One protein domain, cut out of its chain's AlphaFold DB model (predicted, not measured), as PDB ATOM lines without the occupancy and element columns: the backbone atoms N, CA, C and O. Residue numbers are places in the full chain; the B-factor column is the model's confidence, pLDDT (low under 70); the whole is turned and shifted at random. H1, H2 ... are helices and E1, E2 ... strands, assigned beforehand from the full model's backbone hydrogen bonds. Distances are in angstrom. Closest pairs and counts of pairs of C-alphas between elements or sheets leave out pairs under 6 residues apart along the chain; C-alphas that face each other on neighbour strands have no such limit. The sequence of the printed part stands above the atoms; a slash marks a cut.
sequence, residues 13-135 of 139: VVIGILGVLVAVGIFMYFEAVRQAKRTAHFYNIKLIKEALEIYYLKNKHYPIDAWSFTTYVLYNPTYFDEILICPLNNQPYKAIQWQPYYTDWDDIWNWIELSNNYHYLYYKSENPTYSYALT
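Overview. This is residues 13 to 135 of the 139 residues of the protein "Prepilin-type N-terminal cleavage/methylation domain-containing protein" of Dictyoglomus thermophilum (UniProt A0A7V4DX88). One very long helix, H1, runs past a small body, and its residues 13 to 32 stick out as a free arm. The body holds the rest of H1, a small three-stranded sheet, H2 packed on E1 and on H1, and H3 off the sheet. The 123 printed residues include three named helices and three named strands in the order H1 H2 E1 H3 E2 E3; the mixed sheet runs E1 E2 E3. The class is mostly helix; the whole is loose, with a radius of gyration of the C-alphas of 19.2 A, spanning 72 by 35 by 17 A.

Arrangement. H1, residues 13 to 59, has a kink of 34 degrees near residue 25 and, with residues 45 to 56, only grazes the sheet. With residues 48 to 55 alone it touches H2, residues 66 to 74, about perpendicular at 79 degrees; the closest C-alphas, of Ala 51 and Val 73, are 6.7 A apart. H2 stands up from the sheet over E1, residues 94 to 97, at a height of 8.1 A; their closest C-alphas, of Ala 66 and Ala 95, are 5.0 A apart. H3, residues 105 to 115, is not on the sheet and is apart from H1 and H2. E1 is parallel to E2, residues 120 to 126, with N 96 and O 121 2.8 A apart; E1, H3 and E2 form a strand-helix-strand unit, two parallel neighbour strands with a helix between, with a right-handed crossover. E2 and E3, residues 131 to 135, form an antiparallel hairpin, with N 124 and O 133 2.9 A apart. Every O i to N i+4 pair is within hydrogen-bond range in H2 and H3, and 41 of 43 in H1.

Along the chain. H1 begins at C-alpha 13 (24.558, 44.985, 12.302) and is 68.2 A long. H2 measures 10.3 A, E1 10.1 A, H3 15.0 A, E2 19.2 A and E3 13.6 A, ending at C-alpha 135 (-4.263, 14.714, 44.887).

Size, cuts and confidence. The two C-alphas farthest apart, of Val 13 and Pro 128, are 72.6 A apart. The printed part has no cut; the link from H2 to E1, 19 residues, is long. Residues 128 to 129 have pLDDT under 70.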
ATOM      1  N   VAL A  13      24.815  44.457  10.953       94.12
ATOM      2  CA  VAL A  13      24.558  44.985  12.302       94.12
ATOM      3  C   VAL A  13      23.157  44.598  12.782       94.12
ATOM      4  O   VAL A  13      23.003  44.173  13.927       94.12
ATOM      5  N   VAL A  14      22.142  44.668  11.912       95.31
ATOM      6  CA  VAL A  14      20.757  44.307  12.264       95.31
ATOM      7  C   VAL A  14      20.642  42.834  12.650       95.31
ATOM      8  O   VAL A  14      20.100  42.529  13.713       95.31
ATOM      9  N   ILE A  15      21.183  41.913  11.846       95.19
ATOM     10  CA  ILE A  15      21.152  40.482  12.191       95.19
ATOM     11  C   ILE A  15      21.996  40.176  13.435       95.19
ATOM     12  O   ILE A  15      21.638  39.283  14.200       95.19
ATOM     13  N   GLY A  16      23.068  40.942  13.678       95.94
ATOM     14  CA  GLY A  16      23.866  40.848  14.898       95.94
ATOM     15  C   GLY A  16      23.055  41.194  16.148       95.94
ATOM     16  O   GLY A  16      23.027  40.416  17.101       95.94
ATOM     17  N   ILE A  17      22.328  42.315  16.125       95.81
ATOM     18  CA  ILE A  17      21.451  42.726  17.233       95.81
ATOM     19  C   ILE A  17      20.293  41.729  17.406       95.81
ATOM     20  O   ILE A  17      20.009  41.314  18.529       95.81
ATOM     21  N   LEU A  18      19.659  41.291  16.310       95.69
ATOM     22  CA  LEU A  18      18.596  40.279  16.358       95.69
ATOM     23  C   LEU A  18      19.091  38.957  16.960       95.69
ATOM     24  O   LEU A  18      18.380  38.359  17.765       95.69
ATOM     25  N   GLY A  19      20.313  38.527  16.633       95.06
ATOM     26  CA  GLY A  19      20.922  37.325  17.202       95.06
ATOM     27  C   GLY A  19      21.061  37.397  18.725       95.06
ATOM     28  O   GLY A  19      20.684  36.454  19.421       95.06
ATOM     29  N   VAL A  20      21.525  38.536  19.253       94.88
ATOM     30  CA  VAL A  20      21.643  38.757  20.706       94.88
ATOM     31  C   VAL A  20      20.268  38.755  21.383       94.88
ATOM     32  O   VAL A  20      20.093  38.112  22.419       94.88
ATOM     33  N   LEU A  21      19.276  39.427  20.790       95.31
ATOM     34  CA  LEU A  21      17.918  39.483  21.344       95.31
ATOM     35  C   LEU A  21      17.254  38.101  21.388       95.31
ATOM     36  O   LEU A  21      16.651  37.745  22.401       95.31
ATOM     37  N   VAL A  22      17.388  37.307  20.323       94.81
ATOM     38  CA  VAL A  22      16.832  35.946  20.269       94.81
ATOM     39  C   VAL A  22      17.506  35.040  21.299       94.81
ATOM     40  O   VAL A  22      16.811  34.303  21.998       94.81
ATOM     41  N   ALA A  23      18.832  35.128  21.449       92.69
ATOM     42  CA  ALA A  23      19.578  34.306  22.400       92.69
ATOM     43  C   ALA A  23      19.090  34.484  23.850       92.69
ATOM     44  O   ALA A  23      18.952  33.501  24.576       92.69
ATOM     45  N   VAL A  24      18.781  35.717  24.266       91.19
ATOM     46  CA  VAL A  24      18.257  35.995  25.617       91.19
ATOM     47  C   VAL A  24      16.751  35.725  25.707       91.19
ATOM     48  O   VAL A  24      16.274  35.174  26.702       91.19
ATOM     49  N   GLY A  25      15.992  36.067  24.663       91.19
ATOM     50  CA  GLY A  25      14.530  35.980  24.665       91.19
ATOM     51  C   GLY A  25      13.982  34.557  24.817       91.19
ATOM     52  O   GLY A  25      12.952  34.365  25.463       91.19
ATOM     53  N   ILE A  26      14.678  33.549  24.280       91.94
ATOM     54  CA  ILE A  26      14.222  32.149  24.305       91.94
ATOM     55  C   ILE A  26      14.097  31.603  25.738       91.94
ATOM     56  O   ILE A  26      13.096  30.960  26.065       91.94
ATOM     57  N   PHE A  27      15.073  31.869  26.611       88.94
ATOM     58  CA  PHE A  27      15.045  31.360  27.988       88.94
ATOM     59  C   PHE A  27      13.870  31.935  28.785       88.94
ATOM     60  O   PHE A  27      13.153  31.194  29.456       88.94
ATOM     61  N   MET A  28      13.630  33.243  28.656       90.69
ATOM     62  CA  MET A  28      12.501  33.914  29.306       90.69
ATOM     63  C   MET A  28      11.158  33.395  28.787       90.69
ATOM     64  O   MET A  28      10.231  33.178  29.566       90.69
ATOM     65  N   TYR A  29      11.062  33.161  27.477       93.00
ATOM     66  CA  TYR A  29       9.858  32.631  26.851       93.00
ATOM     67  C   TYR A  29       9.478  31.251  27.404       93.00
ATOM     68  O   TYR A  29       8.326  31.040  27.788       93.00
ATOM     69  N   PHE A  30      10.430  30.316  27.495       92.69
ATOM     70  CA  PHE A  30      10.132  28.972  27.996       92.69
ATOM     71  C   PHE A  30       9.675  28.964  29.456       92.69
ATOM     72  O   PHE A  30       8.759  28.210  29.793       92.69
ATOM     73  N   GLU A  31      10.264  29.809  30.304       92.88
ATOM     74  CA  GLU A  31       9.831  29.931  31.698       92.88
ATOM     75  C   GLU A  31       8.416  30.513  31.795       92.88
ATOM     76  O   GLU A  31       7.557  29.941  32.467       92.88
ATOM     77  N   ALA A  32       8.135  31.585  31.047       94.62
ATOM     78  CA  ALA A  32       6.815  32.211  31.020       94.62
ATOM     79  C   ALA A  32       5.722  31.230  30.562       94.62
ATOM     80  O   ALA A  32       4.662  31.136  31.183       94.62
ATOM     81  N   VAL A  33       5.991  30.442  29.513       95.12
ATOM     82  CA  VAL A  33       5.059  29.408  29.037       95.12
ATOM     83  C   VAL A  33       4.872  28.308  30.084       95.12
ATOM     84  O   VAL A  33       3.741  27.869  30.311       95.12
ATOM     85  N   ARG A  34       5.946  27.857  30.747       93.31
ATOM     86  CA  ARG A  34       5.853  26.840  31.807       93.31
ATOM     87  C   ARG A  34       4.995  27.336  32.970       93.31
ATOM     88  O   ARG A  34       4.120  26.602  33.434       93.31
ATOM     89  N   GLN A  35       5.202  28.577  33.400       94.81
ATOM     90  CA  GLN A  35       4.418  29.194  34.465       94.81
ATOM     91  C   GLN A  35       2.945  29.339  34.064       94.81
ATOM     92  O   GLN A  35       2.071  28.924  34.822       94.81
ATOM     93  N   ALA A  36       2.662  29.820  32.849       96.38
ATOM     94  CA  ALA A  36       1.298  29.936  32.337       96.38
ATOM     95  C   ALA A  36       0.566  28.582  32.326       96.38
ATOM     96  O   ALA A  36      -0.574  28.489  32.783       96.38
ATOM     97  N   LYS A  37       1.238  27.510  31.878       96.44
ATOM     98  CA  LYS A  37       0.678  26.150  31.908       96.44
ATOM     99  C   LYS A  37       0.379  25.677  33.331       96.44
ATOM    100  O   LYS A  37      -0.677  25.095  33.557       96.44
ATOM    101  N   ARG A  38       1.264  25.936  34.299       95.50
ATOM    102  CA  ARG A  38       1.032  25.583  35.713       95.50
ATOM    103  C   ARG A  38      -0.159  26.339  36.298       95.50
ATOM    104  O   ARG A  38      -1.025  25.724  36.914       95.50
ATOM    105  N   THR A  39      -0.251  27.642  36.051       96.69
ATOM    106  CA  THR A  39      -1.393  28.457  36.488       96.69
ATOM    107  C   THR A  39      -2.704  27.947  35.891       96.69
ATOM    108  O   THR A  39      -3.677  27.770  36.623       96.69
ATOM    109  N   ALA A  40      -2.722  27.642  34.591       97.12
ATOM    110  CA  ALA A  40      -3.888  27.061  33.933       97.12
ATOM    111  C   ALA A  40      -4.248  25.678  34.506       97.12
ATOM    112  O   ALA A  40      -5.423  25.396  34.729       97.12
ATOM    113  N   HIS A  41      -3.254  24.837  34.817       96.75
ATOM    114  CA  HIS A  41      -3.486  23.542  35.459       96.75
ATOM    115  C   HIS A  41      -4.180  23.723  36.813       96.75
ATOM    116  O   HIS A  41      -5.220  23.116  37.047       96.75
ATOM    117  N   PHE A  42      -3.668  24.599  37.681       96.31
ATOM    118  CA  PHE A  42      -4.283  24.852  38.987       96.31
ATOM    119  C   PHE A  42      -5.695  25.427  38.887       96.31
ATOM    120  O   PHE A  42      -6.560  25.067  39.687       96.31
ATOM    121  N   TYR A  43      -5.943  26.279  37.893       97.06
ATOM    122  CA  TYR A  43      -7.284  26.782  37.622       97.06
ATOM    123  C   TYR A  43      -8.244  25.651  37.228       97.06
ATOM    124  O   TYR A  43      -9.314  25.530  37.823       97.06
ATOM    125  N   ASN A  44      -7.830  24.756  36.326       97.31
ATOM    126  CA  ASN A  44      -8.621  23.581  35.953       97.31
ATOM    127  C   ASN A  44      -8.921  22.687  37.165       97.31
ATOM    128  O   ASN A  44     -10.054  22.249  37.338       97.31
ATOM    129  N   ILE A  45      -7.948  22.468  38.056       97.19
ATOM    130  CA  ILE A  45      -8.181  21.707  39.293       97.19
ATOM    131  C   ILE A  45      -9.236  22.374  40.185       97.19
ATOM    132  O   ILE A  45     -10.050  21.677  40.794       97.19
ATOM    133  N   LYS A  46      -9.250  23.707  40.273       96.62
ATOM    134  CA  LYS A  46     -10.274  24.432  41.034       96.62
ATOM    135  C   LYS A  46     -11.669  24.202  40.446       96.62
ATOM    136  O   LYS A  46     -12.571  23.848  41.201       96.62
ATOM    137  N   LEU A  47     -11.816  24.307  39.125       96.88
ATOM    138  CA  LEU A  47     -13.077  24.007  38.434       96.88
ATOM    139  C   LEU A  47     -13.541  22.565  38.684       96.88
ATOM    140  O   LEU A  47     -14.717  22.311  38.920       96.88
ATOM    141  N   ILE A  48     -12.606  21.612  38.688       97.19
ATOM    142  CA  ILE A  48     -12.894  20.203  38.977       97.19
ATOM    143  C   ILE A  48     -13.398  20.008  40.411       97.19
ATOM    144  O   ILE A  48     -14.340  19.245  40.628       97.19
ATOM    145  N   LYS A  49     -12.812  20.704  41.391       95.88
ATOM    146  CA  LYS A  49     -13.308  20.686  42.775       95.88
ATOM    147  C   LYS A  49     -14.714  21.279  42.862       95.88
ATOM    148  O   LYS A  49     -15.581  20.663  43.462       95.88
ATOM    149  N   GLU A  50     -14.970  22.408  42.205       96.56
ATOM    150  CA  GLU A  50     -16.312  23.006  42.152       96.56
ATOM    151  C   GLU A  50     -17.342  22.049  41.522       96.56
ATOM    152  O   GLU A  50     -18.438  21.880  42.055       96.56
ATOM    153  N   ALA A  51     -16.981  21.340  40.448       96.56
ATOM    154  CA  ALA A  51     -17.843  20.324  39.844       96.56
ATOM    155  C   ALA A  51     -18.135  19.142  40.787       96.56
ATOM    156  O   ALA A  51     -19.258  18.633  40.792       96.56
ATOM    157  N   LEU A  52     -17.164  18.724  41.609       95.31
ATOM    158  CA  LEU A  52     -17.379  17.708  42.646       95.31
ATOM    159  C   LEU A  52     -18.379  18.179  43.709       95.31
ATOM    160  O   LEU A  52     -19.259  17.405  44.085       95.31
ATOM    161  N   GLU A  53     -18.303  19.439  44.138       94.94
ATOM    162  CA  GLU A  53     -19.277  20.020  45.073       94.94
ATOM    163  C   GLU A  53     -20.689  20.039  44.466       94.94
ATOM    164  O   GLU A  53     -21.656  19.601  45.093       94.94
ATOM    165  N   ILE A  54     -20.826  20.463  43.205       95.69
ATOM    166  CA  ILE A  54     -22.119  20.444  42.499       95.69
ATOM    167  C   ILE A  54     -22.642  19.003  42.373       95.69
ATOM    168  O   ILE A  54     -23.838  18.758  42.569       95.69
ATOM    169  N   TYR A  55     -21.766  18.039  42.071       95.06
ATOM    170  CA  TYR A  55     -22.127  16.622  42.019       95.06
ATOM    171  C   TYR A  55     -22.652  16.130  43.372       95.06
ATOM    172  O   TYR A  55     -23.689  15.461  43.414       95.06
ATOM    173  N   TYR A  56     -21.998  16.502  44.474       93.56
ATOM    174  CA  TYR A  56     -22.444  16.163  45.824       93.56
ATOM    175  C   TYR A  56     -23.816  16.765  46.140       93.56
ATOM    176  O   TYR A  56     -24.696  16.073  46.654       93.56
ATOM    177  N   LEU A  57     -24.059  18.028  45.781       93.88
ATOM    178  CA  LEU A  57     -25.356  18.672  46.016       93.88
ATOM    179  C   LEU A  57     -26.514  17.920  45.339       93.88
ATOM    180  O   LEU A  57     -27.595  17.811  45.938       93.88
ATOM    181  N   LYS A  58     -26.267  17.380  44.136       93.69
ATOM    182  CA  LYS A  58     -27.232  16.605  43.341       93.69
ATOM    183  C   LYS A  58     -27.417  15.173  43.844       93.69
ATOM    184  O   LYS A  58     -28.553  14.730  43.971       93.69
ATOM    185  N   ASN A  59     -26.325  14.465  44.139       92.50
ATOM    186  CA  ASN A  59     -26.356  13.023  44.418       92.50
ATOM    187  C   ASN A  59     -26.290  12.677  45.914       92.50
ATOM    188  O   ASN A  59     -26.501  11.530  46.287       92.50
ATOM    189  N   LYS A  60     -26.017  13.660  46.781       91.50
ATOM    190  CA  LYS A  60     -25.783  13.506  48.232       91.50
ATOM    191  C   LYS A  60     -24.568  12.653  48.601       91.50
ATOM    192  O   LYS A  60     -24.408  12.277  49.756       91.50
ATOM    193  N   HIS A  61     -23.697  12.388  47.635       91.94
ATOM    194  CA  HIS A  61     -22.417  11.722  47.820       91.94
ATOM    195  C   HIS A  61     -21.433  12.176  46.734       91.94
ATOM    196  O   HIS A  61     -21.847  12.611  45.657       91.94
ATOM    197  N   TYR A  62     -20.131  12.053  46.992       93.94
ATOM    198  CA  TYR A  62     -19.105  12.170  45.949       93.94
ATOM    199  C   TYR A  62     -19.020  10.881  45.121       93.94
ATOM    200  O   TYR A  62     -19.564   9.852  45.533       93.94
ATOM    201  N   PRO A  63     -18.353  10.892  43.952       93.81
ATOM    202  CA  PRO A  63     -18.160   9.681  43.162       93.81
ATOM    203  C   PRO A  63     -17.541   8.547  43.990       93.81
ATOM    204  O   PRO A  63     -16.584   8.744  44.732       93.81
ATOM    205  N   ILE A  64     -18.079   7.339  43.878       92.31
ATOM    206  CA  ILE A  64     -17.663   6.226  44.748       92.31
ATOM    207  C   ILE A  64     -16.262   5.688  44.422       92.31
ATOM    208  O   ILE A  64     -15.631   5.072  45.274       92.31
ATOM    209  N   ASP A  65     -15.751   5.961  43.225       92.50
ATOM    210  CA  ASP A  65     -14.451   5.508  42.736       92.50
ATOM    211  C   ASP A  65     -13.936   6.444  41.621       92.50
ATOM    212  O   ASP A  65     -14.648   7.337  41.142       92.50
ATOM    213  N   ALA A  66     -12.686   6.244  41.198       94.25
ATOM    214  CA  ALA A  66     -12.053   7.056  40.157       94.25
ATOM    215  C   ALA A  66     -12.701   6.936  38.758       94.25
ATOM    216  O   ALA A  66     -12.708   7.902  37.987       94.25
ATOM    217  N   TRP A  67     -13.264   5.778  38.408       95.19
ATOM    218  CA  TRP A  67     -13.972   5.596  37.138       95.19
ATOM    219  C   TRP A  67     -15.283   6.388  37.121       95.19
ATOM    220  O   TRP A  67     -15.551   7.122  36.164       95.19
ATOM    221  N   SER A  68     -16.042   6.316  38.214       94.06
ATOM    222  CA  SER A  68     -17.257   7.096  38.445       94.06
ATOM    223  C   SER A  68     -16.961   8.597  38.412       94.06
ATOM    224  O   SER A  68     -17.702   9.358  37.792       94.06
ATOM    225  N   PHE A  69     -15.848   9.031  39.013       95.69
ATOM    226  CA  PHE A  69     -15.425  10.431  38.963       95.69
ATOM    227  C   PHE A  69     -15.121  10.884  37.526       95.69
ATOM    228  O   PHE A  69     -15.629  11.911  37.073       95.69
ATOM    229  N   THR A  70     -14.357  10.089  36.773       96.44
ATOM    230  CA  THR A  70     -14.022  10.417  35.379       96.44
ATOM    231  C   THR A  70     -15.273  10.490  34.501       96.44
ATOM    232  O   THR A  70     -15.469  11.456  33.771       96.44
ATOM    233  N   THR A  71     -16.149   9.494  34.602       95.38
ATOM    234  CA  THR A  71     -17.301   9.350  33.702       95.38
ATOM    235  C   THR A  71     -18.420  10.328  34.039       95.38
ATOM    236  O   THR A  71     -18.966  10.981  33.152       95.38
ATOM    237  N   TYR A  72     -18.776  10.441  35.320       95.19
ATOM    238  CA  TYR A  72     -19.969  11.180  35.729       95.19
ATOM    239  C   TYR A  72     -19.705  12.634  36.102       95.19
ATOM    240  O   TYR A  72     -20.678  13.381  36.215       95.19
ATOM    241  N   VAL A  73     -18.441  13.041  36.266       96.00
ATOM    242  CA  VAL A  73     -18.066  14.433  36.558       96.00
ATOM    243  C   VAL A  73     -17.189  15.001  35.448       96.00
ATOM    244  O   VAL A  73     -17.621  15.927  34.772       96.00
ATOM    245  N   LEU A  74     -15.990  14.447  35.221       97.00
ATOM    246  CA  LEU A  74     -15.008  15.059  34.311       97.00
ATOM    247  C   LEU A  74     -15.468  15.076  32.850       97.00
ATOM    248  O   LEU A  74     -15.229  16.054  32.149       97.00
ATOM    249  N   TYR A  75     -16.105  14.000  32.386       96.94
ATOM    250  CA  TYR A  75     -16.553  13.856  30.994       96.94
ATOM    251  C   TYR A  75     -18.060  14.064  30.829       96.94
ATOM    252  O   TYR A  75     -18.635  13.702  29.802       96.94
ATOM    253  N   ASN A  76     -18.715  14.619  31.845       95.50
ATOM    254  CA  ASN A  76     -20.149  14.828  31.820       95.50
ATOM    255  C   ASN A  76     -20.471  16.273  31.394       95.50
ATOM    256  O   ASN A  76     -20.103  17.207  32.114       95.50
ATOM    257  N   PRO A  77     -21.229  16.462  30.295       94.62
ATOM    258  CA  PRO A  77     -21.556  17.783  29.753       94.62
ATOM    259  C   PRO A  77     -22.387  18.656  30.701       94.62
ATOM    260  O   PRO A  77     -22.523  19.851  30.498       94.62
ATOM    261  N   THR A  78     -22.949  18.075  31.763       93.81
ATOM    262  CA  THR A  78     -23.674  18.827  32.797       93.81
ATOM    263  C   THR A  78     -22.752  19.718  33.635       93.81
ATOM    264  O   THR A  78     -23.226  20.687  34.227       93.81
ATOM    265  N   TYR A  79     -21.471  19.356  33.760       94.62
ATOM    266  CA  TYR A  79     -20.496  20.087  34.579       94.62
ATOM    267  C   TYR A  79     -19.474  20.836  33.725       94.62
ATOM    268  O   TYR A  79     -19.014  21.898  34.137       94.62
ATOM    269  N   PHE A  80     -19.139  20.300  32.550       95.81
ATOM    270  CA  PHE A  80     -18.187  20.906  31.627       95.81
ATOM    271  C   PHE A  80     -18.703  20.807  30.195       95.81
ATOM    272  O   PHE A  80     -18.862  19.701  29.686       95.81
ATOM    273  N   ASP A  81     -18.913  21.948  29.538       93.94
ATOM    274  CA  ASP A  81     -19.368  21.997  28.139       93.94
ATOM    275  C   ASP A  81     -18.366  21.325  27.181       93.94
ATOM    276  O   ASP A  81     -18.748  20.731  26.173       93.94
ATOM    277  N   GLU A  82     -17.079  21.375  27.529       93.50
ATOM    278  CA  GLU A  82     -15.986  20.716  26.823       93.50
ATOM    279  C   GLU A  82     -15.113  19.919  27.795       93.50
ATOM    280  O   GLU A  82     -14.974  20.261  28.970       93.50
ATOM    281  N   ILE A  83     -14.472  18.859  27.296       93.56
ATOM    282  CA  ILE A  83     -13.570  18.043  28.110       93.56
ATOM    283  C   ILE A  83     -12.367  18.889  28.527       93.56
ATOM    284  O   ILE A  83     -11.617  19.388  27.689       93.56
ATOM    285  N   LEU A  84     -12.136  18.989  29.837       96.12
ATOM    286  CA  LEU A  84     -10.969  19.683  30.366       96.12
ATOM    287  C   LEU A  84      -9.673  18.975  29.952       96.12
ATOM    288  O   LEU A  84      -9.456  17.796  30.249       96.12
ATOM    289  N   ILE A  85      -8.776  19.736  29.329       97.00
ATOM    290  CA  ILE A  85      -7.448  19.281  28.916       97.00
ATOM    291  C   ILE A  85      -6.390  19.816  29.884       97.00
ATOM    292  O   ILE A  85      -6.379  20.996  30.244       97.00
ATOM    293  N   CYS A  86      -5.469  18.952  30.304       97.06
ATOM    294  CA  CYS A  86      -4.332  19.337  31.123       97.06
ATOM    295  C   CYS A  86      -3.310  20.121  30.276       97.06
ATOM    296  O   CYS A  86      -2.751  19.575  29.322       97.06
ATOM    297  N   PRO A  87      -2.986  21.377  30.629       96.94
ATOM    298  CA  PRO A  87      -2.095  22.222  29.827       96.94
ATOM    299  C   PRO A  87      -0.617  21.794  29.880       96.94
ATOM    300  O   PRO A  87       0.196  22.261  29.078       96.94
ATOM    301  N   LEU A  88      -0.246  20.914  30.819       95.62
ATOM    302  CA  LEU A  88       1.131  20.451  31.006       95.62
ATOM    303  C   LEU A  88       1.537  19.394  29.966       95.62
ATOM    304  O   LEU A  88       2.654  19.451  29.460       95.62
ATOM    305  N   ASN A  89       0.622  18.495  29.590       96.38
ATOM    306  CA  ASN A  89       0.869  17.399  28.639       96.38
ATOM    307  C   ASN A  89      -0.184  17.263  27.528       96.38
ATOM    308  O   ASN A  89      -0.094  16.336  26.726       96.38
ATOM    309  N   ASN A  90      -1.159  18.172  27.461       96.50
ATOM    310  CA  ASN A  90      -2.205  18.200  26.439       96.50
ATOM    311  C   ASN A  90      -3.043  16.907  26.369       96.50
ATOM    312  O   ASN A  90      -3.395  16.439  25.288       96.50
ATOM    313  N   GLN A  91      -3.328  16.310  27.528       97.12
ATOM    314  CA  GLN A  91      -4.176  15.123  27.674       97.12
ATOM    315  C   GLN A  91      -5.436  15.468  28.479       97.12
ATOM    316  O   GLN A  91      -5.359  16.331  29.359       97.12
ATOM    317  N   PRO A  92      -6.583  14.818  28.223       97.12
ATOM    318  CA  PRO A  92      -7.774  15.015  29.041       97.12
ATOM    319  C   PRO A  92      -7.522  14.555  30.479       97.12
ATOM    320  O   PRO A  92      -6.814  13.571  30.715       97.12
ATOM    321  N   TYR A  93      -8.092  15.270  31.451       97.62
ATOM    322  CA  TYR A  93      -7.977  14.853  32.846       97.62
ATOM    323  C   TYR A  93      -8.640  13.499  33.065       97.62
ATOM    324  O   TYR A  93      -9.765  13.262  32.633       97.62
ATOM    325  N   LYS A  94      -7.950  12.631  33.800       95.94
ATOM    326  CA  LYS A  94      -8.457  11.311  34.159       95.94
ATOM    327  C   LYS A  94      -8.205  11.055  35.629       95.94
ATOM    328  O   LYS A  94      -7.085  11.231  36.110       95.94
ATOM    329  N   ALA A  95      -9.229  10.594  36.333       96.25
ATOM    330  CA  ALA A  95      -9.047  10.156  37.698       96.25
ATOM    331  C   ALA A  95      -8.491   8.729  37.742       96.25
ATOM    332  O   ALA A  95      -8.892   7.850  36.974       96.25
ATOM    333  N   ILE A  96      -7.570   8.507  38.669       93.62
ATOM    334  CA  ILE A  96      -7.008   7.204  38.996       93.62
ATOM    335  C   ILE A  96      -7.190   6.950  40.485       93.62
ATOM    336  O   ILE A  96      -7.109   7.865  41.303       93.62
ATOM    337  N   GLN A  97      -7.478   5.702  40.837       91.75
ATOM    338  CA  GLN A  97      -7.700   5.345  42.228       91.75
ATOM    339  C   GLN A  97      -6.383   5.463  42.996       91.75
ATOM    340  O   GLN A  97      -5.361   4.915  42.574       91.75
ATOM    341  N   TRP A  98      -6.408   6.157  44.132       86.62
ATOM    342  CA  TRP A  98      -5.278   6.161  45.051       86.62
ATOM    343  C   TRP A  98      -5.022   4.742  45.569       86.62
ATOM    344  O   TRP A  98      -5.953   4.062  46.008       86.62
ATOM    345  N   GLN A  99      -3.765   4.303  45.518       81.69
ATOM    346  CA  GLN A  99      -3.339   2.976  45.954       81.69
ATOM    347  C   GLN A  99      -2.491   3.058  47.238       81.69
ATOM    348  O   GLN A  99      -1.687   3.979  47.365       81.69
ATOM    349  N   PRO A 100      -2.609   2.096  48.175       73.62
ATOM    350  CA  PRO A 100      -1.939   2.165  49.481       73.62
ATOM    351  C   PRO A 100      -0.408   2.156  49.453       73.62
ATOM    352  O   PRO A 100       0.215   2.572  50.424       73.62
ATOM    353  N   TYR A 101       0.208   1.672  48.371       77.56
ATOM    354  CA  TYR A 101       1.668   1.650  48.229       77.56
ATOM    355  C   TYR A 101       2.258   3.002  47.800       77.56
ATOM    356  O   TYR A 101       3.474   3.133  47.703       77.56
ATOM    357  N   TYR A 102       1.423   4.008  47.531       74.38
ATOM    358  CA  TYR A 102       1.853   5.390  47.343       74.38
ATOM    359  C   TYR A 102       2.216   5.997  48.704       74.38
ATOM    360  O   TYR A 102       1.397   6.659  49.341       74.38
ATOM    361  N   THR A 103       3.427   5.696  49.174       72.75
ATOM    362  CA  THR A 103       3.911   6.068  50.512       72.75
ATOM    363  C   THR A 103       4.645   7.404  50.550       72.75
ATOM    364  O   THR A 103       4.680   8.027  51.607       72.75
ATOM    365  N   ASP A 104       5.201   7.846  49.418       83.88
ATOM    366  CA  ASP A 104       5.940   9.104  49.284       83.88
ATOM    367  C   ASP A 104       5.413   9.913  48.089       83.88
ATOM    368  O   ASP A 104       5.272   9.399  46.976       83.88
ATOM    369  N   TRP A 105       5.095  11.186  48.327       82.69
ATOM    370  CA  TRP A 105       4.632  12.091  47.280       82.69
ATOM    371  C   TRP A 105       5.752  12.488  46.319       82.69
ATOM    372  O   TRP A 105       5.466  12.672  45.136       82.69
ATOM    373  N   ASP A 106       7.002  12.569  46.777       88.50
ATOM    374  CA  ASP A 106       8.129  12.937  45.918       88.50
ATOM    375  C   ASP A 106       8.397  11.858  44.864       88.50
ATOM    376  O   ASP A 106       8.597  12.178  43.691       88.50
ATOM    377  N   ASP A 107       8.286  10.579  45.229       88.62
ATOM    378  CA  ASP A 107       8.389   9.467  44.278       88.62
ATOM    379  C   ASP A 107       7.275   9.505  43.222       88.62
ATOM    380  O   ASP A 107       7.512   9.251  42.036       88.62
ATOM    381  N   ILE A 108       6.059   9.878  43.629       87.50
ATOM    382  CA  ILE A 108       4.914  10.022  42.722       87.50
ATOM    383  C   ILE A 108       5.133  11.192  41.764       87.50
ATOM    384  O   ILE A 108       4.907  11.042  40.561       87.50
ATOM    385  N   TRP A 109       5.599  12.340  42.265       90.94
ATOM    386  CA  TRP A 109       5.906  13.503  41.431       90.94
ATOM    387  C   TRP A 109       7.033  13.214  40.452       90.94
ATOM    388  O   TRP A 109       6.863  13.471  39.260       90.94
ATOM    389  N   ASN A 110       8.112  12.580  40.907       92.12
ATOM    390  CA  ASN A 110       9.203  12.146  40.040       92.12
ATOM    391  C   ASN A 110       8.696  11.193  38.945       92.12
ATOM    392  O   ASN A 110       9.017  11.369  37.770       92.12
ATOM    393  N   TRP A 111       7.853  10.214  39.290       90.50
ATOM    394  CA  TRP A 111       7.268   9.309  38.295       90.50
ATOM    395  C   TRP A 111       6.370  10.039  37.286       90.50
ATOM    396  O   TRP A 111       6.422   9.736  36.091       90.50
ATOM    397  N   ILE A 112       5.562  11.005  37.737       92.50
ATOM    398  CA  ILE A 112       4.709  11.824  36.865       92.50
ATOM    399  C   ILE A 112       5.546  12.664  35.907       92.50
ATOM    400  O   ILE A 112       5.218  12.713  34.720       92.50
ATOM    401  N   GLU A 113       6.613  13.289  36.406       93.25
ATOM    402  CA  GLU A 113       7.541  14.086  35.605       93.25
ATOM    403  C   GLU A 113       8.228  13.218  34.541       93.25
ATOM    404  O   GLU A 113       8.210  13.569  33.360       93.25
ATOM    405  N   LEU A 114       8.745  12.047  34.935       94.56
ATOM    406  CA  LEU A 114       9.408  11.091  34.038       94.56
ATOM    407  C   LEU A 114       8.455  10.492  32.995       94.56
ATOM    408  O   LEU A 114       8.844  10.276  31.850       94.56
ATOM    409  N   SER A 115       7.207  10.225  33.383       93.94
ATOM    410  CA  SER A 115       6.210   9.567  32.528       93.94
ATOM    411  C   SER A 115       5.305  10.548  31.777       93.94
ATOM    412  O   SER A 115       4.425  10.118  31.035       93.94
ATOM    413  N   ASN A 116       5.482  11.859  31.974       94.88
ATOM    414  CA  ASN A 116       4.638  12.920  31.417       94.88
ATOM    415  C   ASN A 116       3.133  12.777  31.760       94.88
ATOM    416  O   ASN A 116       2.242  13.108  30.971       94.88
ATOM    417  N   ASN A 117       2.830  12.301  32.970       94.75
ATOM    418  CA  ASN A 117       1.486  11.892  33.404       94.75
ATOM    419  C   ASN A 117       0.716  12.970  34.194       94.75
ATOM    420  O   ASN A 117      -0.156  12.672  35.007       94.75
ATOM    421  N   TYR A 118       0.986  14.248  33.924       95.69
ATOM    422  CA  TYR A 118       0.413  15.408  34.630       95.69
ATOM    423  C   TYR A 118      -1.124  15.539  34.592       95.69
ATOM    424  O   TYR A 118      -1.684  16.420  35.239       95.69
ATOM    425  N   HIS A 119      -1.819  14.728  33.791       95.94
ATOM    426  CA  HIS A 119      -3.279  14.766  33.644       95.94
ATOM    427  C   HIS A 119      -3.998  13.839  34.636       95.94
ATOM    428  O   HIS A 119      -5.228  13.875  34.725       95.94
ATOM    429  N   TYR A 120      -3.252  13.009  35.375       95.31
ATOM    430  CA  TYR A 120      -3.832  12.116  36.365       95.31
ATOM    431  C   TYR A 120      -4.202  12.834  37.655       95.31
ATOM    432  O   TYR A 120      -3.416  13.587  38.233       95.31
ATOM    433  N   LEU A 121      -5.413  12.537  38.115       95.12
ATOM    434  CA  LEU A 121      -5.952  12.980  39.389       95.12
ATOM    435  C   LEU A 121      -6.096  11.771  40.304       95.12
ATOM    436  O   LEU A 121      -6.887  10.870  40.031       95.12
ATOM    437  N   TYR A 122      -5.337  11.737  41.388       93.31
ATOM    438  CA  TYR A 122      -5.385  10.650  42.352       93.31
ATOM    439  C   TYR A 122      -6.584  10.868  43.258       93.31
ATOM    440  O   TYR A 122      -6.639  11.834  44.017       93.31
ATOM    441  N   TYR A 123      -7.554   9.973  43.144       93.56
ATOM    442  CA  TYR A 123      -8.836  10.074  43.808       93.56
ATOM    443  C   TYR A 123      -9.007   8.944  44.816       93.56
ATOM    444  O   TYR A 123      -8.737   7.776  44.523       93.56
ATOM    445  N   LYS A 124      -9.495   9.295  46.001       90.19
ATOM    446  CA  LYS A 124      -9.899   8.351  47.037       90.19
ATOM    447  C   LYS A 124     -11.248   8.793  47.581       90.19
ATOM    448  O   LYS A 124     -11.357   9.906  48.083       90.19
ATOM    449  N   SER A 125     -12.251   7.927  47.506       86.88
ATOM    450  CA  SER A 125     -13.487   8.100  48.265       86.88
ATOM    451  C   SER A 125     -13.330   7.451  49.641       86.88
ATOM    452  O   SER A 125     -12.636   6.440  49.800       86.88
ATOM    453  N   GLU A 126     -13.956   8.040  50.650       80.75
ATOM    454  CA  GLU A 126     -14.016   7.495  51.999       80.75
ATOM    455  C   GLU A 126     -15.469   7.154  52.335       80.75
ATOM    456  O   GLU A 126     -16.325   8.027  52.495       80.75
ATOM    457  N   ASN A 127     -15.748   5.856  52.440       70.62
ATOM    458  CA  ASN A 127     -16.997   5.342  52.995       70.62
ATOM    459  C   ASN A 127     -16.803   5.068  54.494       70.62
ATOM    460  O   ASN A 127     -15.774   4.491  54.854       70.62
ATOM    461  N   PRO A 128     -17.763   5.410  55.380       64.00
ATOM    462  CA  PRO A 128     -19.126   5.896  55.119       64.00
ATOM    463  C   PRO A 128     -19.300   7.426  55.202       64.00
ATOM    464  O   PRO A 128     -20.422   7.913  55.122       64.00
ATOM    465  N   THR A 129     -18.230   8.198  55.400       63.47
ATOM    466  CA  THR A 129     -18.304   9.658  55.599       63.47
ATOM    467  C   THR A 129     -18.675  10.444  54.346       63.47
ATOM    468  O   THR A 129     -18.903  11.648  54.450       63.47
ATOM    469  N   TYR A 130     -18.739   9.791  53.179       71.38
ATOM    470  CA  TYR A 130     -18.898  10.447  51.882       71.38
ATOM    471  C   TYR A 130     -17.934  11.632  51.756       71.38
ATOM    472  O   TYR A 130     -18.319  12.696  51.285       71.38
ATOM    473  N   SER A 131     -16.700  11.465  52.238       82.00
ATOM    474  CA  SER A 131     -15.590  12.394  52.029       82.00
ATOM    475  C   SER A 131     -14.755  11.919  50.842       82.00
ATOM    476  O   SER A 131     -14.807  10.749  50.450       82.00
ATOM    477  N   TYR A 132     -13.991  12.828  50.241       90.81
ATOM    478  CA  TYR A 132     -13.030  12.477  49.204       90.81
ATOM    479  C   TYR A 132     -11.676  13.124  49.477       90.81
ATOM    480  O   TYR A 132     -11.589  14.209  50.051       90.81
ATOM    481  N   ALA A 133     -10.618  12.465  49.016       89.88
ATOM    482  CA  ALA A 133      -9.300  13.052  48.870       89.88
ATOM    483  C   ALA A 133      -8.939  13.093  47.383       89.88
ATOM    484  O   ALA A 133      -9.125  12.118  46.649       89.88
ATOM    485  N   LEU A 134      -8.439  14.248  46.945       92.19
ATOM    486  CA  LEU A 134      -8.015  14.501  45.575       92.19
ATOM    487  C   LEU A 134      -6.599  15.068  45.587       92.19
ATOM    488  O   LEU A 134      -6.388  16.195  46.040       92.19
ATOM    489  N   THR A 135      -5.662  14.311  45.029       91.44
ATOM    490  CA  THR A 135      -4.263  14.714  44.887       91.44
ATOM    491  C   THR A 135      -3.896  14.843  43.411       91.44
ATOM    492  O   THR A 135      -4.333  14.061  42.570       91.44
TER     493      THR A 135